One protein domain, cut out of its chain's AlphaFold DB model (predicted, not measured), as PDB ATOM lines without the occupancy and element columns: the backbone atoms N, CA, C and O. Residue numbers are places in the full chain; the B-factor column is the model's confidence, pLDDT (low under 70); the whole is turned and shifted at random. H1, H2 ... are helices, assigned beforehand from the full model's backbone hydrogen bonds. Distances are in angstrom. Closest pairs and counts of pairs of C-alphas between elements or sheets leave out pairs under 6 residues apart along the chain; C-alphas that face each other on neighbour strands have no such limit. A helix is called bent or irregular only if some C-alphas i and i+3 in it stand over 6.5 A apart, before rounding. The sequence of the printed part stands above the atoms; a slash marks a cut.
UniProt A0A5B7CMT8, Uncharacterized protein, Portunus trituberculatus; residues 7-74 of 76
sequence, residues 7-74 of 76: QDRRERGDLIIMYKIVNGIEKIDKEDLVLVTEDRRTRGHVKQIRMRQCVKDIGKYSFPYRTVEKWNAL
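AT A GLANCE: This is residues 7 to 74 of the 76 residues of an uncharacterized protein of Portunus trituberculatus (UniProt A0A5B7CMT8). The longest helix, H1, is crossed nearly at right angles by the shorter H3, with the one-turn H2 near H1's last residues. The long stretch 34 to 62 loops out between H2 and H3, and its residues 55 to 61 stick out. The 68 printed residues hold H1, H2 and H3 in that order and no named strand; the class is all helix, with 30 residues in helices, under half. The whole is compact, radius of gyration of the C-alphas 12.0 A, spanning 30 by 28 by 24 A.

IN THESE COORDINATES: H1, residues 7 to 22, runs 22.5 A from C-alpha 7 at (207.913, 134.978, 163.188). H3, residues 63 to 72, runs 14.3 A to C-alpha 72 at (196.638, 149.099, 168.685); it is irregular, but only just, with C-alphas 66 and 69 6.8 A apart. H2 is residues 30 to 33, 5.4 A.

HOW THE PARTS SIT: H1, with residues 11 to 18 alone, touches H3, about perpendicular at 82 degrees; their closest C-alphas, of Asp 14 and Thr 67, are 6.3 A apart. H2 is close but not clearly touching to H1, closest C-alphas Ile 21 and Lys 30, 6.7 A, and to H3, Leu 33 and Pro 64, 6.4 A. Residues 35 to 36 pair antiparallel with 49 to 50. Each O i to N i+4 pair in H1 is within hydrogen-bond range, 4 of 6 in H3; H2 is too short for one.

THE WHOLE: The C-alphas farthest apart, of Gln 7 and Arg 40, are 32.9 A apart. The printed part has no cut; the link from H2 to H3 is long, 29 residues. Residues 29 to 43 have pLDDT under 70.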
ATOM      1  N   GLN A   7     208.524 134.014 162.290       91.81
ATOM      2  CA  GLN A   7     207.913 134.978 163.188       91.81
ATOM      3  C   GLN A   7     207.165 136.055 162.398       91.81
ATOM      4  O   GLN A   7     205.968 136.214 162.614       91.81
ATOM      5  N   ASP A   8     207.800 136.678 161.404       93.00
ATOM      6  CA  ASP A   8     207.160 137.712 160.573       93.00
ATOM      7  C   ASP A   8     205.884 137.194 159.901       93.00
ATOM      8  O   ASP A   8     204.845 137.855 159.872       93.00
ATOM      9  N   ARG A   9     205.939 135.961 159.381       94.50
ATOM     10  CA  ARG A   9     204.783 135.314 158.747       94.50
ATOM     11  C   ARG A   9     203.650 135.066 159.741       94.50
ATOM     12  O   ARG A   9     202.491 135.281 159.388       94.50
ATOM     13  N   ARG A  10     203.972 134.635 160.964       92.81
ATOM     14  CA  ARG A  10     202.990 134.396 162.032       92.81
ATOM     15  C   ARG A  10     202.337 135.697 162.484       92.81
ATOM     16  O   ARG A  10     201.117 135.759 162.553       92.81
ATOM     17  N   GLU A  11     203.133 136.736 162.708       92.62
ATOM     18  CA  GLU A  11     202.653 138.057 163.116       92.62
ATOM     19  C   GLU A  11     201.734 138.679 162.065       92.62
ATOM     20  O   GLU A  11     200.658 139.182 162.389       92.62
ATOM     21  N   ARG A  12     202.108 138.569 160.785       93.88
ATOM     22  CA  ARG A  12     201.253 139.014 159.683       93.88
ATOM     23  C   ARG A  12     199.933 138.246 159.644       93.88
ATOM     24  O   ARG A  12     198.884 138.849 159.439       93.88
ATOM     25  N   GLY A  13     199.979 136.926 159.827       94.62
ATOM     26  CA  GLY A  13     198.785 136.084 159.890       94.62
ATOM     27  C   GLY A  13     197.856 136.477 161.040       94.62
ATOM     28  O   GLY A  13     196.655 136.632 160.824       94.62
ATOM     29  N   ASP A  14     198.421 136.715 162.224       92.75
ATOM     30  CA  ASP A  14     197.665 137.120 163.408       92.75
ATOM     31  C   ASP A  14     196.934 138.464 163.178       92.75
ATOM     32  O   ASP A  14     195.740 138.579 163.459       92.75
ATOM     33  N   LEU A  15     197.602 139.458 162.574       92.62
ATOM     34  CA  LEU A  15     196.990 140.752 162.232       92.62
ATOM     35  C   LEU A  15     195.882 140.638 161.173       92.62
ATOM     36  O   LEU A  15     194.866 141.329 161.265       92.62
ATOM     37  N   ILE A  16     196.037 139.753 160.181       93.31
ATOM     38  CA  ILE A  16     194.995 139.498 159.172       93.31
ATOM     39  C   ILE A  16     193.749 138.897 159.830       93.31
ATOM     40  O   ILE A  16     192.631 139.317 159.527       93.31
ATOM     41  N   ILE A  17     193.926 137.934 160.738       91.12
ATOM     42  CA  ILE A  17     192.815 137.337 161.489       91.12
ATOM     43  C   ILE A  17     192.134 138.409 162.348       91.12
ATOM     44  O   ILE A  17     190.911 138.527 162.314       91.12
ATOM     45  N   MET A  18     192.908 139.259 163.032       89.88
ATOM     46  CA  MET A  18     192.362 140.374 163.814       89.88
ATOM     47  C   MET A  18     191.504 141.312 162.956       89.88
ATOM     48  O   MET A  18     190.378 141.632 163.332       89.88
ATOM     49  N   TYR A  19     191.986 141.691 161.769       90.00
ATOM     50  CA  TYR A  19     191.216 142.509 160.831       90.00
ATOM     51  C   TYR A  19     189.884 141.846 160.465       90.00
ATOM     52  O   TYR A  19     188.841 142.503 160.478       90.00
ATOM     53  N   LYS A  20     189.886 140.544 160.161       90.12
ATOM     54  CA  LYS A  20     188.656 139.822 159.819       90.12
ATOM     55  C   LYS A  20     187.664 139.780 160.981       90.12
ATOM     56  O   LYS A  20     186.480 140.010 160.748       90.12
ATOM     57  N   ILE A  21     188.135 139.542 162.207       86.94
ATOM     58  CA  ILE A  21     187.303 139.534 163.421       86.94
ATOM     59  C   ILE A  21     186.694 140.918 163.647       86.94
ATOM     60  O   ILE A  21     185.475 141.056 163.708       86.94
ATOM     61  N   VAL A  22     187.519 141.968 163.693       85.00
ATOM     62  CA  VAL A  22     187.055 143.339 163.953       85.00
ATOM     63  C   VAL A  22     186.009 143.770 162.922       85.00
ATOM     64  O   VAL A  22     184.941 144.255 163.295       85.00
ATOM     65  N   ASN A  23     186.242 143.503 161.634       86.88
ATOM     66  CA  ASN A  23     185.306 143.857 160.561       86.88
ATOM     67  C   ASN A  23     184.120 142.886 160.407       86.88
ATOM     68  O   ASN A  23     183.255 143.131 159.573       86.88
ATOM     69  N   GLY A  24     184.040 141.807 161.196       83.88
ATOM     70  CA  GLY A  24     182.940 140.835 161.122       83.88
ATOM     71  C   GLY A  24     182.947 139.963 159.865       83.88
ATOM     72  O   GLY A  24     181.907 139.439 159.485       83.88
ATOM     73  N   ILE A  25     184.105 139.814 159.218       87.25
ATOM     74  CA  ILE A  25     184.301 138.916 158.070       87.25
ATOM     75  C   ILE A  25     184.328 137.456 158.544       87.25
ATOM     76  O   ILE A  25     183.828 136.572 157.854       87.25
ATOM     77  N   GLU A  26     184.898 137.199 159.725       80.50
ATOM     78  CA  GLU A  26     184.835 135.888 160.375       80.50
ATOM     79  C   GLU A  26     183.797 135.892 161.500       80.50
ATOM     80  O   GLU A  26     183.729 136.826 162.302       80.50
ATOM     81  N   LYS A  27     182.978 134.833 161.546       73.31
ATOM     82  CA  LYS A  27     181.902 134.643 162.526       73.31
ATOM     83  C   LYS A  27     182.475 134.083 163.829       73.31
ATOM     84  O   LYS A  27     182.258 132.926 164.175       73.31
ATOM     85  N   ILE A  28     183.265 134.909 164.495       73.31
ATOM     86  CA  ILE A  28     183.825 134.640 165.814       73.31
ATOM     87  C   ILE A  28     183.149 135.594 166.791       73.31
ATOM     88  O   ILE A  28     182.988 136.773 166.474       73.31
ATOM     89  N   ASP A  29     182.741 135.069 167.946       68.75
ATOM     90  CA  ASP A  29     182.136 135.855 169.020       68.75
ATOM     91  C   ASP A  29     183.171 136.882 169.501       68.75
ATOM     92  O   ASP A  29     184.201 136.533 170.093       68.75
ATOM     93  N   LYS A  30     182.978 138.147 169.116       68.56
ATOM     94  CA  LYS A  30     183.993 139.198 169.287       68.56
ATOM     95  C   LYS A  30     184.104 139.559 170.756       68.56
ATOM     96  O   LYS A  30     185.191 139.834 171.244       68.56
ATOM     97  N   GLU A  31     182.984 139.489 171.453       65.31
ATOM     98  CA  GLU A  31     182.785 139.870 172.836       65.31
ATOM     99  C   GLU A  31     183.669 139.055 173.795       65.31
ATOM    100  O   GLU A  31     184.166 139.613 174.775       65.31
ATOM    101  N   ASP A  32     183.938 137.776 173.502       64.19
ATOM    102  CA  ASP A  32     184.797 136.933 174.354       64.19
ATOM    103  C   ASP A  32     186.300 137.106 174.055       64.19
ATOM    104  O   ASP A  32     187.146 136.940 174.939       64.19
ATOM    105  N   LEU A  33     186.659 137.496 172.825       66.81
ATOM    106  CA  LEU A  33     188.062 137.598 172.401       66.81
ATOM    107  C   LEU A  33     188.625 139.024 172.423       66.81
ATOM    108  O   LEU A  33     189.813 139.216 172.690       66.81
ATOM    109  N   VAL A  34     187.804 140.009 172.067       65.75
ATOM    110  CA  VAL A  34     188.208 141.338 171.600       65.75
ATOM    111  C   VAL A  34     187.108 142.352 171.946       65.75
ATOM    112  O   VAL A  34     186.171 142.573 171.181       65.75
ATOM    113  N   LEU A  35     187.235 143.031 173.088       68.81
ATOM    114  CA  LEU A  35     186.359 144.157 173.425       68.81
ATOM    115  C   LEU A  35     186.801 145.382 172.618       68.81
ATOM    116  O   LEU A  35     187.746 146.076 173.001       68.81
ATOM    117  N   VAL A  36     186.150 145.636 171.482       68.06
ATOM    118  CA  VAL A  36     186.361 146.874 170.715       68.06
ATOM    119  C   VAL A  36     185.963 148.050 171.600       68.06
ATOM    120  O   VAL A  36     184.890 148.056 172.198       68.06
ATOM    121  N   THR A  37     186.860 149.023 171.734       65.62
ATOM    122  CA  THR A  37     186.597 150.186 172.576       65.62
ATOM    123  C   THR A  37     185.820 151.232 171.781       65.62
ATOM    124  O   THR A  37     186.237 151.618 170.696       65.62
ATOM    125  N   GLU A  38     184.708 151.725 172.327       60.19
ATOM    126  CA  GLU A  38     184.036 152.936 171.821       60.19
ATOM    127  C   GLU A  38     184.683 154.225 172.369       60.19
ATOM    128  O   GLU A  38     184.209 155.338 172.129       60.19
ATOM    129  N   ASP A  39     185.755 154.078 173.155       57.12
ATOM    130  CA  ASP A  39     186.364 155.156 173.925       57.12
ATOM    131  C   ASP A  39     186.982 156.207 172.985       57.12
ATOM    132  O   ASP A  39     187.919 155.937 172.230       57.12
ATOM    133  N   ARG A  40     186.443 157.431 173.039       55.16
ATOM    134  CA  ARG A  40     186.808 158.593 172.204       55.16
ATOM    135  C   ARG A  40     188.135 159.221 172.637       55.16
ATOM    136  O   ARG A  40     188.254 160.443 172.750       55.16
ATOM    137  N   ARG A  41     189.140 158.403 172.946       58.31
ATOM    138  CA  ARG A  41     190.456 158.909 173.333       58.31
ATOM    139  C   ARG A  41     191.117 159.561 172.125       58.31
ATOM    140  O   ARG A  41     191.131 159.016 171.030       58.31
ATOM    141  N   THR A  42     191.728 160.718 172.344       57.06
ATOM    142  CA  THR A  42     192.424 161.522 171.325       57.06
ATOM    143  C   THR A  42     193.724 160.893 170.803       57.06
ATOM    144  O   THR A  42     194.405 161.493 169.975       57.06
ATOM    145  N   ARG A  43     194.092 159.693 171.270       61.78
ATOM    146  CA  ARG A  43     195.278 158.942 170.835       61.78
ATOM    147  C   ARG A  43     194.890 157.518 170.449       61.78
ATOM    148  O   ARG A  43     194.538 156.729 171.322       61.78
ATOM    149  N   GLY A  44     195.017 157.198 169.162       70.44
ATOM    150  CA  GLY A  44     194.715 155.882 168.600       70.44
ATOM    151  C   GLY A  44     193.841 155.954 167.350       70.44
ATOM    152  O   GLY A  44     193.394 157.029 166.955       70.44
ATOM    153  N   HIS A  45     193.599 154.800 166.733       82.50
ATOM    154  CA  HIS A  45     192.656 154.656 165.625       82.50
ATOM    155  C   HIS A  45     191.278 154.186 166.126       82.50
ATOM    156  O   HIS A  45     191.150 153.608 167.204       82.50
ATOM    157  N   VAL A  46     190.238 154.385 165.309       78.94
ATOM    158  CA  VAL A  46     188.813 154.156 165.662       78.94
ATOM    159  C   VAL A  46     188.502 152.702 166.054       78.94
ATOM    160  O   VAL A  46     187.512 152.430 166.719       78.94
ATOM    161  N   LYS A  47     189.347 151.754 165.644       81.75
ATOM    162  CA  LYS A  47     189.158 150.310 165.860       81.75
ATOM    163  C   LYS A  47     190.067 149.756 166.956       81.75
ATOM    164  O   LYS A  47     190.487 148.600 166.866       81.75
ATOM    165  N   GLN A  48     190.429 150.571 167.944       83.06
ATOM    166  CA  GLN A  48     191.226 150.093 169.068       83.06
ATOM    167  C   GLN A  48     190.497 148.997 169.849       83.06
ATOM    168  O   GLN A  48     189.271 148.970 169.975       83.06
ATOM    169  N   ILE A  49     191.292 148.090 170.400       84.25
ATOM    170  CA  ILE A  49     190.811 146.950 171.166       84.25
ATOM    171  C   ILE A  49     191.274 147.094 172.602       84.25
ATOM    172  O   ILE A  49     192.465 147.255 172.881       84.25
ATOM    173  N   ARG A  50     190.341 146.947 173.536       81.00
ATOM    174  CA  ARG A  50     190.661 146.757 174.940       81.00
ATOM    175  C   ARG A  50     190.926 145.281 175.200       81.00
ATOM    176  O   ARG A  50     190.079 144.417 174.987       81.00
ATOM    177  N   MET A  51     192.117 145.000 175.707       76.50
ATOM    178  CA  MET A  51     192.470 143.657 176.129       76.50
ATOM    179  C   MET A  51     191.722 143.263 177.415       76.50
ATOM    180  O   MET A  51     191.682 144.034 178.379       76.50
ATOM    181  N   ARG A  52     191.176 142.041 177.456       76.94
ATOM    182  CA  ARG A  52     190.669 141.431 178.693       76.94
ATOM    183  C   ARG A  52     191.821 141.221 179.677       76.94
ATOM    184  O   ARG A  52     192.869 140.693 179.314       76.94
ATOM    185  N   GLN A  53     191.616 141.608 180.933       74.31
ATOM    186  CA  GLN A  53     192.603 141.367 181.981       74.31
ATOM    187  C   GLN A  53     192.615 139.882 182.359       74.31
ATOM    188  O   GLN A  53     191.603 139.329 182.790       74.31
ATOM    189  N   CYS A  54     193.775 139.249 182.206       74.25
ATOM    190  CA  CYS A  54     194.041 137.890 182.663       74.25
ATOM    191  C   CYS A  54     195.012 137.959 183.842       74.25
ATOM    192  O   CYS A  54     196.125 138.448 183.691       74.25
ATOM    193  N   VAL A  55     194.597 137.463 185.010       78.81
ATOM    194  CA  VAL A  55     195.433 137.463 186.230       78.81
ATOM    195  C   VAL A  55     196.449 136.314 186.220       78.81
ATOM    196  O   VAL A  55     197.483 136.381 186.873       78.81
ATOM    197  N   LYS A  56     196.153 135.239 185.479       84.25
ATOM    198  CA  LYS A  56     196.995 134.042 185.385       84.25
ATOM    199  C   LYS A  56     197.781 134.028 184.075       84.25
ATOM    200  O   LYS A  56     197.242 134.357 183.019       84.25
ATOM    201  N   ASP A  57     198.989 133.479 184.134       83.00
ATOM    202  CA  ASP A  57     199.898 133.290 182.993       83.00
ATOM    203  C   ASP A  57     199.362 132.397 181.867       83.00
ATOM    204  O   ASP A  57     199.927 132.375 180.775       83.00
ATOM    205  N   ILE A  58     198.264 131.674 182.102       83.00
ATOM    206  CA  ILE A  58     197.647 130.755 181.133       83.00
ATOM    207  C   ILE A  58     197.349 131.468 179.801       83.00
ATOM    208  O   ILE A  58     197.461 130.871 178.733       83.00
ATOM    209  N   GLY A  59     197.016 132.763 179.849       77.56
ATOM    210  CA  GLY A  59     196.659 133.552 178.671       77.56
ATOM    211  C   GLY A  59     197.818 134.250 177.952       77.56
ATOM    212  O   GLY A  59     197.572 134.838 176.899       77.56
ATOM    213  N   LYS A  60     199.059 134.219 178.459       83.00
ATOM    214  CA  LYS A  60     200.137 135.112 177.970       83.00
ATOM    215  C   LYS A  60     200.543 134.889 176.512       83.00
ATOM    216  O   LYS A  60     200.916 135.821 175.814       83.00
ATOM    217  N   TYR A  61     200.431 133.653 176.031       85.25
ATOM    218  CA  TYR A  61     200.707 133.296 174.636       85.25
ATOM    219  C   TYR A  61     199.428 133.010 173.849       85.25
ATOM    220  O   TYR A  61     199.476 132.368 172.800       85.25
ATOM    221  N   SER A  62     198.273 133.452 174.346       85.94
ATOM    222  CA  SER A  62     197.019 133.367 173.603       85.94
ATOM    223  C   SER A  62     197.022 134.333 172.414       85.94
ATOM    224  O   SER A  62     197.806 135.283 172.360       85.94
ATOM    225  N   PHE A  63     196.148 134.074 171.440       86.69
ATOM    226  CA  PHE A  63     195.994 134.926 170.263       86.69
ATOM    227  C   PHE A  63     195.688 136.397 170.613       86.69
ATOM    228  O   PHE A  63     196.406 137.260 170.105       86.69
ATOM    229  N   PRO A  64     194.730 136.719 171.509       84.94
ATOM    230  CA  PRO A  64     194.454 138.111 171.858       84.94
ATOM    231  C   PRO A  64     195.678 138.801 172.474       84.94
ATOM    232  O   PRO A  64     196.012 139.915 172.083       84.94
ATOM    233  N   TYR A  65     196.408 138.116 173.363       85.94
ATOM    234  CA  TYR A  65     197.541 138.709 174.085       85.94
ATOM    235  C   TYR A  65     198.689 139.124 173.176       85.94
ATOM    236  O   TYR A  65     199.215 140.222 173.308       85.94
ATOM    237  N   ARG A  66     199.038 138.289 172.195       89.19
ATOM    238  CA  ARG A  66     200.122 138.620 171.258       89.19
ATOM    239  C   ARG A  66     199.730 139.614 170.161       89.19
ATOM    240  O   ARG A  66     200.617 140.170 169.517       89.19
ATOM    241  N   THR A  67     198.431 139.798 169.909       90.00
ATOM    242  CA  THR A  67     197.943 140.524 168.723       90.00
ATOM    243  C   THR A  67     197.406 141.913 169.058       90.00
ATOM    244  O   THR A  67     197.597 142.833 168.269       90.00
ATOM    245  N   VAL A  68     196.767 142.095 170.221       87.94
ATOM    246  CA  VAL A  68     196.104 143.364 170.582       87.94
ATOM    247  C   VAL A  68     197.086 144.531 170.676       87.94
ATOM    248  O   VAL A  68     196.795 145.606 170.161       87.94
ATOM    249  N   GLU A  69     198.258 144.328 171.279       87.75
ATOM    250  CA  GLU A  69     199.278 145.380 171.388       87.75
ATOM    251  C   GLU A  69     199.758 145.844 170.008       87.75
ATOM    252  O   GLU A  69     199.759 147.039 169.714       87.75
ATOM    253  N   LYS A  70     200.075 144.890 169.124       90.25
ATOM    254  CA  LYS A  70     200.526 145.171 167.754       90.25
ATOM    255  C   LYS A  70     199.453 145.857 166.926       90.25
ATOM    256  O   LYS A  70     199.762 146.777 166.181       90.25
ATOM    257  N   TRP A  71     198.204 145.421 167.070       90.19
ATOM    258  CA  TRP A  71     197.055 146.027 166.410       90.19
ATOM    259  C   TRP A  71     196.855 147.480 166.846       90.19
ATOM    260  O   TRP A  71     196.774 148.362 166.001       90.19
ATOM    261  N   ASN A  72     196.847 147.749 168.153       87.50
ATOM    262  CA  ASN A  72     196.638 149.099 168.685       87.50
ATOM    263  C   ASN A  72     197.800 150.063 168.385       87.50
ATOM    264  O   ASN A  72     197.609 151.276 168.466       87.50
ATOM    265  N   ALA A  73     198.987 149.530 168.079       88.38
ATOM    266  CA  ALA A  73     200.149 150.291 167.632       88.38
ATOM    267  C   ALA A  73     200.111 150.635 166.130       88.38
ATOM    268  O   ALA A  73     200.976 151.378 165.661       88.38
ATOM    269  N   LEU A  74     199.142 150.113 165.367       86.38
ATOM    270  CA  LEU A  74     198.951 150.509 163.975       86.38
ATOM    271  C   LEU A  74     198.482 151.965 163.916       86.38
ATOM    272  O   LEU A  74     197.550 152.375 164.611       86.38
TER     273      LEU A  74